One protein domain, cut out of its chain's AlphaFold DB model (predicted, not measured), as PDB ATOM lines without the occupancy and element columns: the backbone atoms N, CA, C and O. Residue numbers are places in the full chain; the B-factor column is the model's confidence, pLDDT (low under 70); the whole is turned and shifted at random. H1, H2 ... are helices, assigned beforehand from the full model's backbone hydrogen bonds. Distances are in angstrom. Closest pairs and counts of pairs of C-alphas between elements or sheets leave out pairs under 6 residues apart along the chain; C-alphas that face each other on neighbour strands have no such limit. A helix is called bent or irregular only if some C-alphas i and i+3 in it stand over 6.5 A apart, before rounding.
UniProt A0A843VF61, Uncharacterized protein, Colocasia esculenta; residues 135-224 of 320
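AT A GLANCE: This is residues 135 to 224 of the 320 residues of an uncharacterized protein of Colocasia esculenta (UniProt A0A843VF61). This is a long, thin rod of helices: H1 makes one half, and the helical hairpin of H2 and H3 makes the other, with a corner between H1 and H2. The far end of H3 comes back to the end of H1, short H4 packs across H1, and a tail, residues 216 to 224 with H5, sticks out at one end. The printed part has 90 residues with five named helices, in the order H1, H2, H3, H4, H5, and no named strand; its class is all helix. It is extended, with a radius of gyration of the C-alphas of 18.8 A and spans of 63 by 24 by 20 A.

IN THESE COORDINATES: Find C-alpha 135 at (17.865, 28.667, 36.097); from there H1 runs over residues 135 to 156, 31.7 A from first to last C-alpha. Next look at H2, residues 158 to 173, 22.7 A long. H3 follows, residues 176 to 198, from C-alpha 176 at (-23.030, 14.922, 6.323), and is 32.7 A long. H3 is irregular, with C-alphas 177 and 180 7.9 A apart, and it has a kink of 38 degrees near residue 184. H4 holds residues 202 to 208 and spans 9.8 A, and H5 holds residues 220 to 223, 5.6 A, ending at C-alpha 223 at (29.900, 34.807, 29.384).

HOW THE PARTS SIT: Begin at Leu 155 and Gln 161, the closest C-alphas of H1 and H2, 6.4 A apart: these helices are close but not clearly touching, and their lines are about perpendicular at 76 degrees. H2 and H3 form a hairpin and touch at a shallow tilt of 20 degrees, opposite ways; their closest C-alphas, of Cys 172 and Lys 179, are 5.0 A apart. With residues 194 to 198 alone, H3 touches residues 152 to 156 of H1, at a steep tilt of 60 degrees, opposite ways; look at Ser 156 and Gly 198, their closest C-alphas, 5.8 A apart. H4 touches H1 at residues 141 to 149 alone, also at a steep tilt of 60 degrees, opposite ways, with the closest C-alphas, of Glu 145 and Pro 202, 4.8 A apart. H4 is apart from H2 and H3, and H5 touches no helix. In H1, H2 and H4 every O i to N i+4 pair is within hydrogen-bond range, in H3 15 of 19 are, and H5 is too short for such a pair.

THE WHOLE: The farthest C-alphas, of Asn 177 and Glu 224, are 63.6 A apart. The printed part has no cut; the link from H4 to H5 is long, with 11 residues, and the other links are tight. Residues 216 to 224 stand free, and the body without them spans 53 by 22 by 18 A. The mean pLDDT of the printed part is 81.1; look for values under 70 at residues 135 to 137 and 213 to 224.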
ATOM      1  N   ILE A 135      18.518  29.798  35.429       58.00
ATOM      2  CA  ILE A 135      17.865  28.667  36.097       58.00
ATOM      3  C   ILE A 135      16.484  28.395  35.476       58.00
ATOM      4  O   ILE A 135      16.050  27.247  35.426       58.00
ATOM      5  N   LYS A 136      15.778  29.427  34.988       58.91
ATOM      6  CA  LYS A 136      14.480  29.256  34.315       58.91
ATOM      7  C   LYS A 136      14.642  28.600  32.948       58.91
ATOM      8  O   LYS A 136      13.910  27.665  32.663       58.91
ATOM      9  N   THR A 137      15.609  29.029  32.143       59.66
ATOM     10  CA  THR A 137      15.798  28.499  30.780       59.66
ATOM     11  C   THR A 137      16.244  27.032  30.787       59.66
ATOM     12  O   THR A 137      15.696  26.219  30.050       59.66
ATOM     13  N   GLU A 138      17.153  26.650  31.688       72.75
ATOM     14  CA  GLU A 138      17.572  25.248  31.855       72.75
ATOM     15  C   GLU A 138      16.424  24.350  32.352       72.75
ATOM     16  O   GLU A 138      16.212  23.244  31.843       72.75
ATOM     17  N   LYS A 139      15.608  24.855  33.289       81.56
ATOM     18  CA  LYS A 139      14.397  24.162  33.748       81.56
ATOM     19  C   LYS A 139      13.349  24.025  32.644       81.56
ATOM     20  O   LYS A 139      12.691  22.994  32.578       81.56
ATOM     21  N   LEU A 140      13.189  25.032  31.785       83.50
ATOM     22  CA  LEU A 140      12.249  24.999  30.661       83.50
ATOM     23  C   LEU A 140      12.683  24.013  29.571       83.50
ATOM     24  O   LEU A 140      11.825  23.319  29.033       83.50
ATOM     25  N   CYS A 141      13.984  23.910  29.289       85.19
ATOM     26  CA  CYS A 141      14.527  22.912  28.368       85.19
ATOM     27  C   CYS A 141      14.252  21.487  28.871       85.19
ATOM     28  O   CYS A 141      13.585  20.711  28.191       85.19
ATOM     29  N   THR A 142      14.633  21.195  30.121       89.38
ATOM     30  CA  THR A 142      14.393  19.881  30.749       89.38
ATOM     31  C   THR A 142      12.904  19.521  30.746       89.38
ATOM     32  O   THR A 142      12.508  18.394  30.452       89.38
ATOM     33  N   LEU A 143      12.050  20.502  31.053       88.06
ATOM     34  CA  LEU A 143      10.606  20.325  31.051       88.06
ATOM     35  C   LEU A 143      10.082  20.038  29.637       88.06
ATOM     36  O   LEU A 143       9.264  19.138  29.462       88.06
ATOM     37  N   CYS A 144      10.563  20.772  28.631       88.00
ATOM     38  CA  CYS A 144      10.212  20.545  27.234       88.00
ATOM     39  C   CYS A 144      10.572  19.125  26.789       88.00
ATOM     40  O   CYS A 144       9.731  18.448  26.196       88.00
ATOM     41  N   GLU A 145      11.785  18.663  27.090       90.69
ATOM     42  CA  GLU A 145      12.254  17.333  26.696       90.69
ATOM     43  C   GLU A 145      11.399  16.246  27.342       90.69
ATOM     44  O   GLU A 145      10.904  15.351  26.657       90.69
ATOM     45  N   GLN A 146      11.131  16.374  28.644       89.00
ATOM     46  CA  GLN A 146      10.281  15.436  29.367       89.00
ATOM     47  C   GLN A 146       8.857  15.394  28.796       89.00
ATOM     48  O   GLN A 146       8.307  14.312  28.583       89.00
ATOM     49  N   PHE A 147       8.256  16.556  28.520       89.44
ATOM     50  CA  PHE A 147       6.923  16.616  27.920       89.44
ATOM     51  C   PHE A 147       6.900  16.046  26.507       89.44
ATOM     52  O   PHE A 147       5.955  15.348  26.148       89.44
ATOM     53  N   THR A 148       7.926  16.332  25.711       87.31
ATOM     54  CA  THR A 148       8.017  15.839  24.337       87.31
ATOM     55  C   THR A 148       8.179  14.326  24.330       87.31
ATOM     56  O   THR A 148       7.454  13.652  23.605       87.31
ATOM     57  N   ALA A 149       9.030  13.775  25.201       91.94
ATOM     58  CA  ALA A 149       9.190  12.333  25.365       91.94
ATOM     59  C   ALA A 149       7.865  11.655  25.745       91.94
ATOM     60  O   ALA A 149       7.446  10.705  25.086       91.94
ATOM     61  N   GLN A 150       7.160  12.192  26.746       89.25
ATOM     62  CA  GLN A 150       5.854  11.665  27.156       89.25
ATOM     63  C   GLN A 150       4.807  11.755  26.040       89.25
ATOM     64  O   GLN A 150       4.002  10.840  25.871       89.25
ATOM     65  N   ALA A 151       4.797  12.848  25.276       86.56
ATOM     66  CA  ALA A 151       3.860  13.026  24.175       86.56
ATOM     67  C   ALA A 151       4.125  12.032  23.036       86.56
ATOM     68  O   ALA A 151       3.179  11.438  22.518       86.56
ATOM     69  N   VAL A 152       5.394  11.824  22.675       90.50
ATOM     70  CA  VAL A 152       5.799  10.850  21.653       90.50
ATOM     71  C   VAL A 152       5.439   9.435  22.092       90.50
ATOM     72  O   VAL A 152       4.834   8.703  21.313       90.50
ATOM     73  N   GLU A 153       5.717   9.060  23.342       92.31
ATOM     74  CA  GLU A 153       5.349   7.746  23.885       92.31
ATOM     75  C   GLU A 153       3.829   7.526  23.858       92.31
ATOM     76  O   GLU A 153       3.345   6.504  23.365       92.31
ATOM     77  N   TYR A 154       3.060   8.514  24.324       87.88
ATOM     78  CA  TYR A 154       1.600   8.444  24.348       87.88
ATOM     79  C   TYR A 154       1.001   8.284  22.945       87.88
ATOM     80  O   TYR A 154       0.108   7.458  22.755       87.88
ATOM     81  N   LEU A 155       1.499   9.044  21.962       89.25
ATOM     82  CA  LEU A 155       1.021   9.017  20.574       89.25
ATOM     83  C   LEU A 155       1.538   7.815  19.774       89.25
ATOM     84  O   LEU A 155       0.899   7.401  18.808       89.25
ATOM     85  N   SER A 156       2.655   7.218  20.184       91.25
ATOM     86  CA  SER A 156       3.186   5.990  19.576       91.25
ATOM     87  C   SER A 156       2.445   4.735  20.047       91.25
ATOM     88  O   SER A 156       2.597   3.666  19.462       91.25
ATOM     89  N   ASN A 157       1.622   4.838  21.093       93.62
ATOM     90  CA  ASN A 157       0.838   3.716  21.582       93.62
ATOM     91  C   ASN A 157      -0.331   3.396  20.632       93.62
ATOM     92  O   ASN A 157      -1.245   4.203  20.468       93.62
ATOM     93  N   ASN A 158      -0.353   2.179  20.076       93.62
ATOM     94  CA  ASN A 158      -1.402   1.702  19.162       93.62
ATOM     95  C   ASN A 158      -2.830   1.886  19.704       93.62
ATOM     96  O   ASN A 158      -3.753   2.156  18.936       93.62
ATOM     97  N   LYS A 159      -3.027   1.757  21.025       93.81
ATOM     98  CA  LYS A 159      -4.335   1.977  21.649       93.81
ATOM     99  C   LYS A 159      -4.758   3.440  21.517       93.81
ATOM    100  O   LYS A 159      -5.854   3.706  21.037       93.81
ATOM    101  N   THR A 160      -3.870   4.370  21.864       87.00
ATOM    102  CA  THR A 160      -4.096   5.813  21.696       87.00
ATOM    103  C   THR A 160      -4.373   6.163  20.235       87.00
ATOM    104  O   THR A 160      -5.302   6.912  19.948       87.00
ATOM    105  N   GLN A 161      -3.600   5.606  19.299       90.94
ATOM    106  CA  GLN A 161      -3.787   5.850  17.865       90.94
ATOM    107  C   GLN A 161      -5.172   5.412  17.391       90.94
ATOM    108  O   GLN A 161      -5.854   6.164  16.696       90.94
ATOM    109  N   THR A 162      -5.604   4.224  17.818       92.88
ATOM    110  CA  THR A 162      -6.927   3.681  17.490       92.88
ATOM    111  C   THR A 162      -8.030   4.572  18.056       92.88
ATOM    112  O   THR A 162      -8.914   4.987  17.314       92.88
ATOM    113  N   GLU A 163      -7.932   4.959  19.332       90.12
ATOM    114  CA  GLU A 163      -8.896   5.866  19.970       90.12
ATOM    115  C   GLU A 163      -8.972   7.226  19.251       90.12
ATOM    116  O   GLU A 163     -10.056   7.781  19.067       90.12
ATOM    117  N   ILE A 164      -7.838   7.781  18.808       83.50
ATOM    118  CA  ILE A 164      -7.809   9.039  18.048       83.50
ATOM    119  C   ILE A 164      -8.486   8.870  16.682       83.50
ATOM    120  O   ILE A 164      -9.306   9.712  16.311       83.50
ATOM    121  N   ILE A 165      -8.176   7.803  15.940       89.38
ATOM    122  CA  ILE A 165      -8.766   7.543  14.617       89.38
ATOM    123  C   ILE A 165     -10.278   7.341  14.732       89.38
ATOM    124  O   ILE A 165     -11.029   7.971  13.987       89.38
ATOM    125  N   GLU A 166     -10.743   6.549  15.699       90.88
ATOM    126  CA  GLU A 166     -12.173   6.324  15.931       90.88
ATOM    127  C   GLU A 166     -12.912   7.632  16.241       90.88
ATOM    128  O   GLU A 166     -13.985   7.898  15.692       90.88
ATOM    129  N   ASN A 167     -12.316   8.499  17.061       85.44
ATOM    130  CA  ASN A 167     -12.880   9.812  17.363       85.44
ATOM    131  C   ASN A 167     -12.928  10.727  16.129       85.44
ATOM    132  O   ASN A 167     -13.912  11.445  15.927       85.44
ATOM    133  N   LEU A 168     -11.894  10.697  15.282       81.19
ATOM    134  CA  LEU A 168     -11.863  11.449  14.026       81.19
ATOM    135  C   LEU A 168     -12.914  10.935  13.039       81.19
ATOM    136  O   LEU A 168     -13.634  11.736  12.442       81.19
ATOM    137  N   HIS A 169     -13.075   9.617  12.913       89.19
ATOM    138  CA  HIS A 169     -14.158   9.028  12.130       89.19
ATOM    139  C   HIS A 169     -15.517   9.449  12.669       89.19
ATOM    140  O   HIS A 169     -16.348   9.900  11.883       89.19
ATOM    141  N   HIS A 170     -15.729   9.392  13.988       86.31
ATOM    142  CA  HIS A 170     -16.959   9.861  14.628       86.31
ATOM    143  C   HIS A 170     -17.263  11.327  14.279       86.31
ATOM    144  O   HIS A 170     -18.394  11.664  13.922       86.31
ATOM    145  N   ALA A 171     -16.249  12.196  14.299       82.56
ATOM    146  CA  ALA A 171     -16.382  13.583  13.862       82.56
ATOM    147  C   ALA A 171     -16.737  13.695  12.366       82.56
ATOM    148  O   ALA A 171     -17.586  14.509  12.000       82.56
ATOM    149  N   CYS A 172     -16.178  12.840  11.503       82.06
ATOM    150  CA  CYS A 172     -16.535  12.794  10.085       82.06
ATOM    151  C   CYS A 172     -18.012  12.441   9.843       82.06
ATOM    152  O   CYS A 172     -18.599  12.939   8.883       82.06
ATOM    153  N   PHE A 173     -18.657  11.641  10.705       86.81
ATOM    154  CA  PHE A 173     -20.097  11.357  10.574       86.81
ATOM    155  C   PHE A 173     -20.967  12.608  10.741       86.81
ATOM    156  O   PHE A 173     -22.035  12.684  10.135       86.81
ATOM    157  N   GLN A 174     -20.497  13.602  11.497       86.50
ATOM    158  CA  GLN A 174     -21.205  14.872  11.683       86.50
ATOM    159  C   GLN A 174     -21.130  15.775  10.442       86.50
ATOM    160  O   GLN A 174     -21.902  16.719  10.306       86.50
ATOM    161  N   LEU A 175     -20.223  15.485   9.502       74.62
ATOM    162  CA  LEU A 175     -19.983  16.309   8.318       74.62
ATOM    163  C   LEU A 175     -20.889  15.978   7.122       74.62
ATOM    164  O   LEU A 175     -20.579  16.410   6.014       74.62
ATOM    165  N   HIS A 176     -22.006  15.268   7.325       84.81
ATOM    166  CA  HIS A 176     -23.030  14.922   6.323       84.81
ATOM    167  C   HIS A 176     -22.467  14.732   4.896       84.81
ATOM    168  O   HIS A 176     -21.930  13.673   4.578       84.81
ATOM    169  N   ASN A 177     -22.533  15.770   4.055       87.69
ATOM    170  CA  ASN A 177     -22.134  15.749   2.642       87.69
ATOM    171  C   ASN A 177     -20.631  15.516   2.390       87.69
ATOM    172  O   ASN A 177     -20.246  15.213   1.266       87.69
ATOM    173  N   LEU A 178     -19.776  15.686   3.400       84.62
ATOM    174  CA  LEU A 178     -18.321  15.524   3.305       84.62
ATOM    175  C   LEU A 178     -17.813  14.304   4.081       84.62
ATOM    176  O   LEU A 178     -16.604  14.110   4.177       84.62
ATOM    177  N   LYS A 179     -18.714  13.479   4.625       87.44
ATOM    178  CA  LYS A 179     -18.364  12.329   5.465       87.44
ATOM    179  C   LYS A 179     -17.333  11.413   4.802       87.44
ATOM    180  O   LYS A 179     -16.308  11.127   5.406       87.44
ATOM    181  N   GLU A 180     -17.589  10.967   3.573       90.06
ATOM    182  CA  GLU A 180     -16.703  10.016   2.881       90.06
ATOM    183  C   GLU A 180     -15.330  10.624   2.582       90.06
ATOM    184  O   GLU A 180     -14.307   9.990   2.817       90.06
ATOM    185  N   GLN A 181     -15.295  11.886   2.145       81.69
ATOM    186  CA  GLN A 181     -14.041  12.605   1.902       81.69
ATOM    187  C   GLN A 181     -13.249  12.796   3.200       81.69
ATOM    188  O   GLN A 181     -12.032  12.651   3.203       81.69
ATOM    189  N   CYS A 182     -13.935  13.079   4.308       84.00
ATOM    190  CA  CYS A 182     -13.321  13.202   5.625       84.00
ATOM    191  C   CYS A 182     -12.718  11.873   6.094       84.00
ATOM    192  O   CYS A 182     -11.559  11.854   6.495       84.00
ATOM    193  N   ILE A 183     -13.460  10.765   5.985       88.88
ATOM    194  CA  ILE A 183     -12.974   9.433   6.379       88.88
ATOM    195  C   ILE A 183     -11.728   9.058   5.568       88.88
ATOM    196  O   ILE A 183     -10.718   8.695   6.160       88.88
ATOM    197  N   LEU A 184     -11.751   9.254   4.244       89.75
ATOM    198  CA  LEU A 184     -10.592   8.985   3.383       89.75
ATOM    199  C   LEU A 184      -9.351   9.791   3.787       89.75
ATOM    200  O   LEU A 184      -8.236   9.276   3.747       89.75
ATOM    201  N   LEU A 185      -9.530  11.056   4.178       81.94
ATOM    202  CA  LEU A 185      -8.428  11.882   4.669       81.94
ATOM    203  C   LEU A 185      -7.894  11.358   6.003       81.94
ATOM    204  O   LEU A 185      -6.681  11.277   6.170       81.94
ATOM    205  N   VAL A 186      -8.772  10.993   6.939       87.00
ATOM    206  CA  VAL A 186      -8.363  10.442   8.238       87.00
ATOM    207  C   VAL A 186      -7.588   9.137   8.047       87.00
ATOM    208  O   VAL A 186      -6.487   9.018   8.577       87.00
ATOM    209  N   ASP A 187      -8.102   8.216   7.232       92.44
ATOM    210  CA  ASP A 187      -7.476   6.912   6.975       92.44
ATOM    211  C   ASP A 187      -6.105   7.034   6.312       92.44
ATOM    212  O   ASP A 187      -5.217   6.220   6.554       92.44
ATOM    213  N   TYR A 188      -5.916   8.063   5.486       84.94
ATOM    214  CA  TYR A 188      -4.646   8.296   4.816       84.94
ATOM    215  C   TYR A 188      -3.644   9.050   5.700       84.94
ATOM    216  O   TYR A 188      -2.490   8.645   5.825       84.94
ATOM    217  N   TYR A 189      -4.063  10.157   6.318       82.00
ATOM    218  CA  TYR A 189      -3.144  11.064   7.007       82.00
ATOM    219  C   TYR A 189      -2.877  10.686   8.463       82.00
ATOM    220  O   TYR A 189      -1.773  10.946   8.939       82.00
ATOM    221  N   ALA A 190      -3.831  10.083   9.181       85.38
ATOM    222  CA  ALA A 190      -3.625   9.755  10.593       85.38
ATOM    223  C   ALA A 190      -2.497   8.723  10.805       85.38
ATOM    224  O   ALA A 190      -1.627   8.989  11.635       85.38
ATOM    225  N   PRO A 191      -2.406   7.616  10.038       89.69
ATOM    226  CA  PRO A 191      -1.291   6.676  10.179       89.69
ATOM    227  C   PRO A 191       0.065   7.315   9.866       89.69
ATOM    228  O   PRO A 191       1.027   7.116  10.603       89.69
ATOM    229  N   LEU A 192       0.135   8.134   8.808       84.12
ATOM    230  CA  LEU A 192       1.354   8.860   8.441       84.12
ATOM    231  C   LEU A 192       1.785   9.825   9.548       84.12
ATOM    232  O   LEU A 192       2.961   9.892   9.888       84.12
ATOM    233  N   PHE A 193       0.829  10.536  10.147       86.25
ATOM    234  CA  PHE A 193       1.089  11.416  11.280       86.25
ATOM    235  C   PHE A 193       1.697  10.659  12.466       86.25
ATOM    236  O   PHE A 193       2.668  11.133  13.046       86.25
ATOM    237  N   PHE A 194       1.175   9.479  12.813       89.31
ATOM    238  CA  PHE A 194       1.719   8.700  13.926       89.31
ATOM    239  C   PHE A 194       3.132   8.179  13.662       89.31
ATOM    240  O   PHE A 194       3.954   8.181  14.577       89.31
ATOM    241  N   VAL A 195       3.439   7.799  12.417       88.62
ATOM    242  CA  VAL A 195       4.806   7.435  12.018       88.62
ATOM    243  C   VAL A 195       5.748   8.626  12.186       88.62
ATOM    244  O   VAL A 195       6.785   8.492  12.827       88.62
ATOM    245  N   GLU A 196       5.371   9.803  11.681       85.75
ATOM    246  CA  GLU A 196       6.182  11.023  11.790       85.75
ATOM    247  C   GLU A 196       6.404  11.458  13.245       85.75
ATOM    248  O   GLU A 196       7.511  11.842  13.617       85.75
ATOM    249  N   VAL A 197       5.378  11.358  14.095       85.44
ATOM    250  CA  VAL A 197       5.507  11.651  15.531       85.44
ATOM    251  C   VAL A 197       6.476  10.686  16.214       85.44
ATOM    252  O   VAL A 197       7.257  11.121  17.057       85.44
ATOM    253  N   GLY A 198       6.471   9.405  15.839       88.25
ATOM    254  CA  GLY A 198       7.398   8.409  16.383       88.25
ATOM    255  C   GLY A 198       8.873   8.684  16.060       88.25
ATOM    256  O   GLY A 198       9.751   8.186  16.759       88.25
ATOM    257  N   LEU A 199       9.155   9.499  15.038       89.62
ATOM    258  CA  LEU A 199      10.510   9.913  14.652       89.62
ATOM    259  C   LEU A 199      10.991  11.176  15.386       89.62
ATOM    260  O   LEU A 199      12.112  11.630  15.163       89.62
ATOM    261  N   VAL A 200      10.158  11.782  16.234       87.06
ATOM    262  CA  VAL A 200      10.514  13.012  16.946       87.06
ATOM    263  C   VAL A 200      11.447  12.704  18.115       87.06
ATOM    264  O   VAL A 200      11.058  12.055  19.085       87.06
ATOM    265  N   HIS A 201      12.656  13.264  18.068       90.50
ATOM    266  CA  HIS A 201      13.567  13.286  19.207       90.50
ATOM    267  C   HIS A 201      13.299  14.513  20.100       90.50
ATOM    268  O   HIS A 201      13.229  15.634  19.584       90.50
ATOM    269  N   PRO A 202      13.141  14.337  21.429       88.81
ATOM    270  CA  PRO A 202      12.850  15.433  22.354       88.81
ATOM    271  C   PRO A 202      13.863  16.581  22.314       88.81
ATOM    272  O   PRO A 202      13.458  17.740  22.269       88.81
ATOM    273  N   GLU A 203      15.159  16.264  22.266       87.25
ATOM    274  CA  GLU A 203      16.251  17.247  22.222       87.25
ATOM    275  C   GLU A 203      16.167  18.116  20.957       87.25
ATOM    276  O   GLU A 203      16.152  19.349  21.031       87.25
ATOM    277  N   ASP A 204      16.014  17.478  19.793       86.44
ATOM    278  CA  ASP A 204      15.888  18.156  18.499       86.44
ATOM    279  C   ASP A 204      14.636  19.031  18.446       86.44
ATOM    280  O   ASP A 204      14.669  20.175  17.982       86.44
ATOM    281  N   PHE A 205      13.510  18.502  18.929       85.75
ATOM    282  CA  PHE A 205      12.250  19.230  18.969       85.75
ATOM    283  C   PHE A 205      12.365  20.476  19.845       85.75
ATOM    284  O   PHE A 205      12.044  21.576  19.387       85.75
ATOM    285  N   CYS A 206      12.865  20.318  21.070       84.50
ATOM    286  CA  CYS A 206      13.006  21.402  22.036       84.50
ATOM    287  C   CYS A 206      14.039  22.443  21.607       84.50
ATOM    288  O   CYS A 206      13.836  23.639  21.843       84.50
ATOM    289  N   THR A 207      15.087  22.021  20.898       84.50
ATOM    290  CA  THR A 207      16.051  22.924  20.260       84.50
ATOM    291  C   THR A 207      15.395  23.736  19.152       84.50
ATOM    292  O   THR A 207      15.506  24.958  19.095       84.50
ATOM    293  N   LYS A 208      14.599  23.080  18.308       81.69
ATOM    294  CA  LYS A 208      13.919  23.717  17.178       81.69
ATOM    295  C   LYS A 208      12.824  24.701  17.581       81.69
ATOM    296  O   LYS A 208      12.537  25.630  16.826       81.69
ATOM    297  N   VAL A 209      12.206  24.512  18.747       75.75
ATOM    298  CA  VAL A 209      11.275  25.491  19.337       75.75
ATOM    299  C   VAL A 209      11.975  26.513  20.243       75.75
ATOM    300  O   VAL A 209      11.301  27.300  20.901       75.75
ATOM    301  N   ASN A 210      13.313  26.542  20.243       74.25
ATOM    302  CA  ASN A 210      14.166  27.453  21.014       74.25
ATOM    303  C   ASN A 210      13.953  27.387  22.538       74.25
ATOM    304  O   ASN A 210      14.240  28.351  23.246       74.25
ATOM    305  N   LEU A 211      13.437  26.267  23.053       77.81
ATOM    306  CA  LEU A 211      13.332  26.021  24.496       77.81
ATOM    307  C   LEU A 211      14.612  25.402  25.048       77.81
ATOM    308  O   LEU A 211      14.977  25.663  26.191       77.81
ATOM    309  N   CYS A 212      15.313  24.643  24.211       79.62
ATOM    310  CA  CYS A 212      16.696  24.259  24.422       79.62
ATOM    311  C   CYS A 212      17.568  25.088  23.480       79.62
ATOM    312  O   CYS A 212      17.238  25.296  22.316       79.62
ATOM    313  N   THR A 213      18.658  25.644  23.992       69.81
ATOM    314  CA  THR A 213      19.626  26.356  23.154       69.81
ATOM    315  C   THR A 213      20.723  25.383  22.766       69.81
ATOM    316  O   THR A 213      21.329  24.781  23.652       69.81
ATOM    317  N   GLU A 214      21.019  25.268  21.472       59.62
ATOM    318  CA  GLU A 214      22.207  24.561  20.999       59.62
ATOM    319  C   GLU A 214      23.445  25.310  21.528       59.62
ATOM    320  O   GLU A 214      23.755  26.446  21.150       59.62
ATOM    321  N   ARG A 215      24.059  24.724  22.560       57.09
ATOM    322  CA  ARG A 215      25.024  25.361  23.466       57.09
ATOM    323  C   ARG A 215      26.419  25.517  22.859       57.09
ATOM    324  O   ARG A 215      27.395  25.059  23.443       57.09
ATOM    325  N   THR A 216      26.554  26.231  21.750       50.62
ATOM    326  CA  THR A 216      27.888  26.615  21.246       50.62
ATOM    327  C   THR A 216      28.002  28.092  20.917       50.62
ATOM    328  O   THR A 216      28.982  28.707  21.324       50.62
ATOM    329  N   PHE A 217      27.000  28.720  20.300       47.56
ATOM    330  CA  PHE A 217      27.146  30.123  19.888       47.56
ATOM    331  C   PHE A 217      26.627  31.125  20.934       47.56
ATOM    332  O   PHE A 217      27.335  32.040  21.340       47.56
ATOM    333  N   LEU A 218      25.415  30.928  21.463       46.03
ATOM    334  CA  LEU A 218      24.757  31.938  22.309       46.03
ATOM    335  C   LEU A 218      25.268  31.997  23.759       46.03
ATOM    336  O   LEU A 218      25.125  33.027  24.418       46.03
ATOM    337  N   LEU A 219      25.881  30.922  24.264       47.09
ATOM    338  CA  LEU A 219      26.445  30.904  25.618       47.09
ATOM    339  C   LEU A 219      27.847  31.501  25.703       47.09
ATOM    340  O   LEU A 219      28.163  32.122  26.717       47.09
ATOM    341  N   LEU A 220      28.656  31.363  24.648       46.34
ATOM    342  CA  LEU A 220      29.939  32.064  24.558       46.34
ATOM    343  C   LEU A 220      29.698  33.574  24.507       46.34
ATOM    344  O   LEU A 220      30.286  34.312  25.289       46.34
ATOM    345  N   LEU A 221      28.692  34.006  23.738       47.91
ATOM    346  CA  LEU A 221      28.314  35.416  23.635       47.91
ATOM    347  C   LEU A 221      27.865  36.086  24.947       47.91
ATOM    348  O   LEU A 221      27.866  37.311  25.016       47.91
ATOM    349  N   LYS A 222      27.444  35.329  25.972       47.41
ATOM    350  CA  LYS A 222      26.885  35.907  27.214       47.41
ATOM    351  C   LYS A 222      27.795  35.753  28.438       47.41
ATOM    352  O   LYS A 222      27.482  36.310  29.488       47.41
ATOM    353  N   ARG A 223      28.898  35.002  28.317       53.50
ATOM    354  CA  ARG A 223      29.900  34.807  29.384       53.50
ATOM    355  C   ARG A 223      31.265  35.398  29.031       53.50
ATOM    356  O   ARG A 223      31.999  35.750  29.950       53.50
ATOM    357  N   GLU A 224      31.593  35.512  27.746       57.31
ATOM    358  CA  GLU A 224      32.774  36.246  27.292       57.31
ATOM    359  C   GLU A 224      32.488  37.742  27.233       57.31
ATOM    360  O   GLU A 224      31.407  38.191  26.850       57.31
TER     361      GLU A 224